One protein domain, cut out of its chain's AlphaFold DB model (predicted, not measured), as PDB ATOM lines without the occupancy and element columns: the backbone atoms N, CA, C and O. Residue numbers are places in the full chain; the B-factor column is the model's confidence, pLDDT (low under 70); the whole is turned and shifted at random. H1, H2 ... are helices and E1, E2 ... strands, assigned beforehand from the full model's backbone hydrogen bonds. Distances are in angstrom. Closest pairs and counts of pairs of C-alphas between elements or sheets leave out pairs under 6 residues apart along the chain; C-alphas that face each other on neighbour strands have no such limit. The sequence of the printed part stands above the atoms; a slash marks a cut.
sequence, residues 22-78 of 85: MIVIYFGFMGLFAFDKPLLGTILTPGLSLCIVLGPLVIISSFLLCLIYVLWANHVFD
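Overview. This is residues 22 to 78 of the 85 residues of the protein "Membrane protein" of Bradyrhizobium sp. LTSPM299 (UniProt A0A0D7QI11). One long helix, H3, makes the length of a slender two-helix rod, with the shorter H1 side by side with its earlier part and running opposite ways. At one end, the short helix H2 and strand E1 make the turn between them; at the other, residues 67 to 78, of which 67 to 77 belong to H3, stick out free. The printed part has 57 residues with three named helices and one named strand, in the order H1, H2, E1, H3, and its class is mostly helix. It is only just loose, close to extended, with a radius of gyration of the C-alphas of 15.2 A and spans of 49 by 22 by 9 A.

Along the chain. H3 is residues 50 to 77, 40.2 A from first to last C-alpha, ending with C-alpha 77 at (137.971, 109.743, 149.389). H1 is residues 22 to 35, 19.7 A long, beginning with C-alpha 22 at (130.981, 124.430, 164.299). H2 is residues 37 to 40, 5.0 A long, and E1 is residues 43 to 45, 5.5 A long.

Arrangement. H3 touches H1 with its residues 58 to 65 alone, at a shallow tilt of 14 degrees; the closest C-alphas, of Phe 29 and Val 58, are 7.3 A apart. With its residues 50 to 51 alone, H3 only just touches H2, with 3 pairs of C-alphas within 8 A, the closest being those of Leu 40 and Cys 51 at 4.7 A. H1 and H2 are close but not clearly touching, the C-alphas of Phe 33 and Leu 40 being closest at 7.5 A. E1 pairs with no named strand, but its residues pair antiparallel with residues 48 to 49; H1 and E1 are apart. In H1 every O i to N i+4 pair is within hydrogen-bond range, in H3 23 of 24 are, and H2 is too short for such a pair.

Size, cuts and confidence. The C-alphas farthest apart, of Pro 46 and Asp 78, are 49.9 A from each other. The printed part has no cut, and its three links are tight. The mean pLDDT of the printed part is 71.9, with residues 35 to 42 and 73 to 78 among those under 70.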
ATOM      1  N   MET A  22     132.280 124.393 163.619       74.50
ATOM      2  CA  MET A  22     130.981 124.430 164.299       74.50
ATOM      3  C   MET A  22     131.038 125.281 165.572       74.50
ATOM      4  O   MET A  22     130.141 126.087 165.814       74.50
ATOM      5  N   ILE A  23     132.117 125.156 166.355       80.12
ATOM      6  CA  ILE A  23     132.369 125.995 167.534       80.12
ATOM      7  C   ILE A  23     132.465 127.466 167.121       80.12
ATOM      8  O   ILE A  23     131.782 128.293 167.714       80.12
ATOM      9  N   VAL A  24     133.247 127.805 166.092       80.00
ATOM     10  CA  VAL A  24     133.409 129.195 165.632       80.00
ATOM     11  C   VAL A  24     132.075 129.803 165.198       80.00
ATOM     12  O   VAL A  24     131.781 130.936 165.569       80.00
ATOM     13  N   ILE A  25     131.237 129.064 164.470       74.88
ATOM     14  CA  ILE A  25     129.922 129.568 164.045       74.88
ATOM     15  C   ILE A  25     128.965 129.699 165.217       74.88
ATOM     16  O   ILE A  25     128.300 130.727 165.350       74.88
ATOM     17  N   TYR A  26     128.911 128.688 166.082       77.69
ATOM     18  CA  TYR A  26     128.033 128.705 167.241       77.69
ATOM     19  C   TYR A  26     128.393 129.850 168.193       77.69
ATOM     20  O   TYR A  26     127.525 130.640 168.555       77.69
ATOM     21  N   PHE A  27     129.675 129.988 168.548       78.25
ATOM     22  CA  PHE A  27     130.158 131.066 169.412       78.25
ATOM     23  C   PHE A  27     130.143 132.431 168.723       78.25
ATOM     24  O   PHE A  27     129.892 133.427 169.393       78.25
ATOM     25  N   GLY A  28     130.345 132.500 167.405       74.44
ATOM     26  CA  GLY A  28     130.184 133.731 166.631       74.44
ATOM     27  C   GLY A  28     128.741 134.233 166.657       74.44
ATOM     28  O   GLY A  28     128.497 135.399 166.961       74.44
ATOM     29  N   PHE A  29     127.770 133.340 166.439       70.81
ATOM     30  CA  PHE A  29     126.353 133.682 166.552       70.81
ATOM     31  C   PHE A  29     125.957 134.044 167.984       70.81
ATOM     32  O   PHE A  29     125.330 135.079 168.198       70.81
ATOM     33  N   MET A  30     126.357 133.235 168.971       78.19
ATOM     34  CA  MET A  30     126.133 133.540 170.388       78.19
ATOM     35  C   MET A  30     126.760 134.879 170.788       78.19
ATOM     36  O   MET A  30     126.157 135.621 171.555       78.19
ATOM     37  N   GLY A  31     127.932 135.217 170.242       74.25
ATOM     38  CA  GLY A  31     128.595 136.503 170.434       74.25
ATOM     39  C   GLY A  31     127.761 137.664 169.898       74.25
ATOM     40  O   GLY A  31     127.455 138.583 170.656       74.25
ATOM     41  N   LEU A  32     127.299 137.596 168.643       68.06
ATOM     42  CA  LEU A  32     126.366 138.599 168.103       68.06
ATOM     43  C   LEU A  32     125.091 138.705 168.957       68.06
ATOM     44  O   LEU A  32     124.614 139.803 169.236       68.06
ATOM     45  N   PHE A  33     124.565 137.571 169.425       68.31
ATOM     46  CA  PHE A  33     123.373 137.507 170.273       68.31
ATOM     47  C   PHE A  33     123.573 138.119 171.673       68.31
ATOM     48  O   PHE A  33     122.634 138.646 172.290       68.31
ATOM     49  N   ALA A  34     124.796 138.029 172.197       70.00
ATOM     50  CA  ALA A  34     125.170 138.508 173.520       70.00
ATOM     51  C   ALA A  34     125.526 140.000 173.525       70.00
ATOM     52  O   ALA A  34     125.043 140.715 174.404       70.00
ATOM     53  N   PHE A  35     126.321 140.464 172.556       65.50
ATOM     54  CA  PHE A  35     126.894 141.814 172.552       65.50
ATOM     55  C   PHE A  35     126.049 142.852 171.796       65.50
ATOM     56  O   PHE A  35     126.017 144.004 172.219       65.50
ATOM     57  N   ASP A  36     125.297 142.460 170.759       64.62
ATOM     58  CA  ASP A  36     124.613 143.400 169.850       64.62
ATOM     59  C   ASP A  36     123.076 143.263 169.843       64.62
ATOM     60  O   ASP A  36     122.386 143.313 168.820       64.62
ATOM     61  N   LYS A  37     122.492 143.147 171.042       58.53
ATOM     62  CA  LYS A  37     121.033 143.194 171.266       58.53
ATOM     63  C   LYS A  37     120.288 144.372 170.603       58.53
ATOM     64  O   LYS A  37     119.201 144.120 170.078       58.53
ATOM     65  N   PRO A  38     120.794 145.623 170.584       62.00
ATOM     66  CA  PRO A  38     120.096 146.719 169.903       62.00
ATOM     67  C   PRO A  38     120.053 146.553 168.372       62.00
ATOM     68  O   PRO A  38     119.054 146.925 167.754       62.00
ATOM     69  N   LEU A  39     121.057 145.913 167.757       60.06
ATOM     70  CA  LEU A  39     121.019 145.558 166.333       60.06
ATOM     71  C   LEU A  39     119.988 144.459 166.044       60.06
ATOM     72  O   LEU A  39     119.255 144.543 165.065       60.06
ATOM     73  N   LEU A  40     119.847 143.468 166.926       56.78
ATOM     74  CA  LEU A  40     118.823 142.415 166.798       56.78
ATOM     75  C   LEU A  40     117.389 142.952 166.891       56.78
ATOM     76  O   LEU A  40     116.493 142.441 166.213       56.78
ATOM     77  N   GLY A  41     117.183 143.986 167.709       61.12
ATOM     78  CA  GLY A  41     115.920 144.716 167.821       61.12
ATOM     79  C   GLY A  41     115.703 145.765 166.727       61.12
ATOM     80  O   GLY A  41     114.628 146.359 166.676       61.12
ATOM     81  N   THR A  42     116.690 145.995 165.851       69.12
ATOM     82  CA  THR A  42     116.552 146.955 164.754       69.12
ATOM     83  C   THR A  42     115.531 146.425 163.753       69.12
ATOM     84  O   THR A  42     115.663 145.332 163.192       69.12
ATOM     85  N   ILE A  43     114.469 147.203 163.578       72.44
ATOM     86  CA  ILE A  43     113.366 146.893 162.679       72.44
ATOM     87  C   ILE A  43     113.797 147.295 161.268       72.44
ATOM     88  O   ILE A  43     114.022 148.472 161.003       72.44
ATOM     89  N   LEU A  44     113.933 146.311 160.377       69.88
ATOM     90  CA  LEU A  44     114.278 146.541 158.970       69.88
ATOM     91  C   LEU A  44     113.034 146.921 158.156       69.88
ATOM     92  O   LEU A  44     113.093 147.801 157.302       69.88
ATOM     93  N   THR A  45     111.901 146.277 158.443       73.69
ATOM     94  CA  THR A  45     110.573 146.595 157.894       73.69
ATOM     95  C   THR A  45     109.501 146.353 158.961       73.69
ATOM     96  O   THR A  45     109.763 145.623 159.919       73.69
ATOM     97  N   PRO A  46     108.294 146.947 158.858       75.81
ATOM     98  CA  PRO A  46     107.232 146.725 159.839       75.81
ATOM     99  C   PRO A  46     106.953 145.223 160.010       75.81
ATOM    100  O   PRO A  46     106.493 144.566 159.082       75.81
ATOM    101  N   GLY A  47     107.278 144.671 161.184       70.94
ATOM    102  CA  GLY A  47     107.132 143.241 161.488       70.94
ATOM    103  C   GLY A  47     108.351 142.352 161.186       70.94
ATOM    104  O   GLY A  47     108.332 141.187 161.574       70.94
ATOM    105  N   LEU A  48     109.420 142.875 160.571       71.81
ATOM    106  CA  LEU A  48     110.674 142.148 160.341       71.81
ATOM    107  C   LEU A  48     111.827 142.793 161.114       71.81
ATOM    108  O   LEU A  48     112.345 143.856 160.757       71.81
ATOM    109  N   SER A  49     112.255 142.117 162.175       78.19
ATOM    110  CA  SER A  49     113.474 142.464 162.897       78.19
ATOM    111  C   SER A  49     114.682 141.751 162.297       78.19
ATOM    112  O   SER A  49     114.577 140.652 161.742       78.19
ATOM    113  N   LEU A  50     115.857 142.352 162.466       72.00
ATOM    114  CA  LEU A  50     117.143 141.745 162.116       72.00
ATOM    115  C   LEU A  50     117.311 140.342 162.729       72.00
ATOM    116  O   LEU A  50     117.874 139.451 162.098       72.00
ATOM    117  N   CYS A  51     116.742 140.114 163.916       69.44
ATOM    118  CA  CYS A  51     116.710 138.808 164.576       69.44
ATOM    119  C   CYS A  51     116.002 137.714 163.756       69.44
ATOM    120  O   CYS A  51     116.474 136.576 163.719       69.44
ATOM    121  N   ILE A  52     114.901 138.045 163.075       78.31
ATOM    122  CA  ILE A  52     114.154 137.085 162.243       78.31
ATOM    123  C   ILE A  52     114.973 136.674 161.016       78.31
ATOM    124  O   ILE A  52     114.860 135.541 160.564       78.31
ATOM    125  N   VAL A  53     115.828 137.559 160.501       78.06
ATOM    126  CA  VAL A  53     116.719 137.267 159.365       78.06
ATOM    127  C   VAL A  53     117.950 136.473 159.814       78.06
ATOM    128  O   VAL A  53     118.386 135.546 159.130       78.06
ATOM    129  N   LEU A  54     118.492 136.799 160.990       76.69
ATOM    130  CA  LEU A  54     119.678 136.152 161.554       76.69
ATOM    131  C   LEU A  54     119.449 134.680 161.924       76.69
ATOM    132  O   LEU A  54     120.347 133.867 161.720       76.69
ATOM    133  N   GLY A  55     118.265 134.305 162.416       77.19
ATOM    134  CA  GLY A  55     117.955 132.908 162.762       77.19
ATOM    135  C   GLY A  55     118.131 131.928 161.586       77.19
ATOM    136  O   GLY A  55     118.934 130.996 161.680       77.19
ATOM    137  N   PRO A  56     117.444 132.137 160.449       84.00
ATOM    138  CA  PRO A  56     117.625 131.349 159.231       84.00
ATOM    139  C   PRO A  56     119.055 131.393 158.693       84.00
ATOM    140  O   PRO A  56     119.554 130.370 158.226       84.00
ATOM    141  N   LEU A  57     119.736 132.540 158.792       79.88
ATOM    142  CA  LEU A  57     121.131 132.683 158.366       79.88
ATOM    143  C   LEU A  57     122.044 131.674 159.086       79.88
ATOM    144  O   LEU A  57     122.875 131.026 158.450       79.88
ATOM    145  N   VAL A  58     121.847 131.480 160.394       78.19
ATOM    146  CA  VAL A  58     122.598 130.490 161.184       78.19
ATOM    147  C   VAL A  58     122.292 129.072 160.732       78.19
ATOM    148  O   VAL A  58     123.212 128.274 160.556       78.19
ATOM    149  N   ILE A  59     121.018 128.752 160.507       83.06
ATOM    150  CA  ILE A  59     120.610 127.419 160.044       83.06
ATOM    151  C   ILE A  59     121.268 127.113 158.694       83.06
ATOM    152  O   ILE A  59     121.885 126.059 158.537       83.06
ATOM    153  N   ILE A  60     121.213 128.058 157.751       83.62
ATOM    154  CA  ILE A  60     121.858 127.934 156.439       83.62
ATOM    155  C   ILE A  60     123.371 127.767 156.600       83.62
ATOM    156  O   ILE A  60     123.953 126.903 155.948       83.62
ATOM    157  N   SER A  61     124.013 128.529 157.494       75.56
ATOM    158  CA  SER A  61     125.453 128.394 157.748       75.56
ATOM    159  C   SER A  61     125.824 127.003 158.278       75.56
ATOM    160  O   SER A  61     126.791 126.407 157.806       75.56
ATOM    161  N   SER A  62     125.010 126.429 159.171       78.12
ATOM    162  CA  SER A  62     125.196 125.068 159.689       78.12
ATOM    163  C   SER A  62     125.104 124.025 158.568       78.12
ATOM    164  O   SER A  62     125.981 123.167 158.429       78.12
ATOM    165  N   PHE A  63     124.096 124.146 157.694       79.50
ATOM    166  CA  PHE A  63     123.960 123.284 156.517       79.50
ATOM    167  C   PHE A  63     125.120 123.444 155.533       79.50
ATOM    168  O   PHE A  63     125.638 122.442 155.048       79.50
ATOM    169  N   LEU A  64     125.563 124.676 155.265       80.75
ATOM    170  CA  LEU A  64     126.708 124.945 154.395       80.75
ATOM    171  C   LEU A  64     127.985 124.300 154.926       80.75
ATOM    172  O   LEU A  64     128.723 123.706 154.148       80.75
ATOM    173  N   LEU A  65     128.232 124.353 156.235       72.56
ATOM    174  CA  LEU A  65     129.395 123.690 156.825       72.56
ATOM    175  C   LEU A  65     129.319 122.176 156.694       72.56
ATOM    176  O   LEU A  65     130.316 121.539 156.354       72.56
ATOM    177  N   CYS A  66     128.135 121.609 156.916       75.56
ATOM    178  CA  CYS A  66     127.894 120.190 156.684       75.56
ATOM    179  C   CYS A  66     128.119 119.819 155.205       75.56
ATOM    180  O   CYS A  66     128.700 118.782 154.896       75.56
ATOM    181  N   LEU A  67     127.737 120.688 154.270       75.94
ATOM    182  CA  LEU A  67     127.907 120.450 152.838       75.94
ATOM    183  C   LEU A  67     129.378 120.570 152.407       75.94
ATOM    184  O   LEU A  67     129.882 119.701 151.701       75.94
ATOM    185  N   ILE A  68     130.098 121.582 152.905       76.00
ATOM    186  CA  ILE A  68     131.549 121.742 152.712       76.00
ATOM    187  C   ILE A  68     132.299 120.529 153.269       76.00
ATOM    188  O   ILE A  68     133.215 120.027 152.618       76.00
ATOM    189  N   TYR A  69     131.886 120.018 154.433       69.19
ATOM    190  CA  TYR A  69     132.432 118.781 154.987       69.19
ATOM    191  C   TYR A  69     132.271 117.602 154.034       69.19
ATOM    192  O   TYR A  69     133.251 116.917 153.752       69.19
ATOM    193  N   VAL A  70     131.051 117.359 153.549       69.44
ATOM    194  CA  VAL A  70     130.752 116.223 152.668       69.44
ATOM    195  C   VAL A  70     131.519 116.346 151.353       69.44
ATOM    196  O   VAL A  70     132.085 115.358 150.894       69.44
ATOM    197  N   LEU A  71     131.612 117.551 150.782       70.44
ATOM    198  CA  LEU A  71     132.400 117.804 149.573       70.44
ATOM    199  C   LEU A  71     133.893 117.554 149.799       70.44
ATOM    200  O   LEU A  71     134.533 116.890 148.987       70.44
ATOM    201  N   TRP A  72     134.448 118.036 150.911       71.19
ATOM    202  CA  TRP A  72     135.848 117.806 151.263       71.19
ATOM    203  C   TRP A  72     136.125 116.322 151.539       71.19
ATOM    204  O   TRP A  72     137.125 115.780 151.070       71.19
ATOM    205  N   ALA A  73     135.224 115.646 152.257       66.00
ATOM    206  CA  ALA A  73     135.319 114.219 152.529       66.00
ATOM    207  C   ALA A  73     135.291 113.434 151.216       66.00
ATOM    208  O   ALA A  73     136.197 112.639 150.978       66.00
ATOM    209  N   ASN A  74     134.336 113.724 150.328       64.19
ATOM    210  CA  ASN A  74     134.282 113.125 148.998       64.19
ATOM    211  C   ASN A  74     135.585 113.365 148.230       64.19
ATOM    212  O   ASN A  74     136.170 112.406 147.754       64.19
ATOM    213  N   HIS A  75     136.116 114.589 148.212       64.62
ATOM    214  CA  HIS A  75     137.362 114.916 147.508       64.62
ATOM    215  C   HIS A  75     138.614 114.230 148.096       64.62
ATOM    216  O   HIS A  75     139.596 114.006 147.391       64.62
ATOM    217  N   VAL A  76     138.617 113.888 149.389       63.47
ATOM    218  CA  VAL A  76     139.704 113.117 150.028       63.47
ATOM    219  C   VAL A  76     139.537 111.607 149.851       63.47
ATOM    220  O   VAL A  76     140.535 110.883 149.843       63.47
ATOM    221  N   PHE A  77     138.300 111.135 149.700       53.97
ATOM    222  CA  PHE A  77     137.971 109.743 149.389       53.97
ATOM    223  C   PHE A  77     137.924 109.442 147.883       53.97
ATOM    224  O   PHE A  77     137.772 108.274 147.536       53.97
ATOM    225  N   ASP A  78     138.130 110.432 147.007       49.81
ATOM    226  CA  ASP A  78     138.211 110.247 145.554       49.81
ATOM    227  C   ASP A  78     139.654 109.992 145.054       49.81
ATOM    228  O   ASP A  78     140.298 110.852 144.455       49.81
TER     229      ASP A  78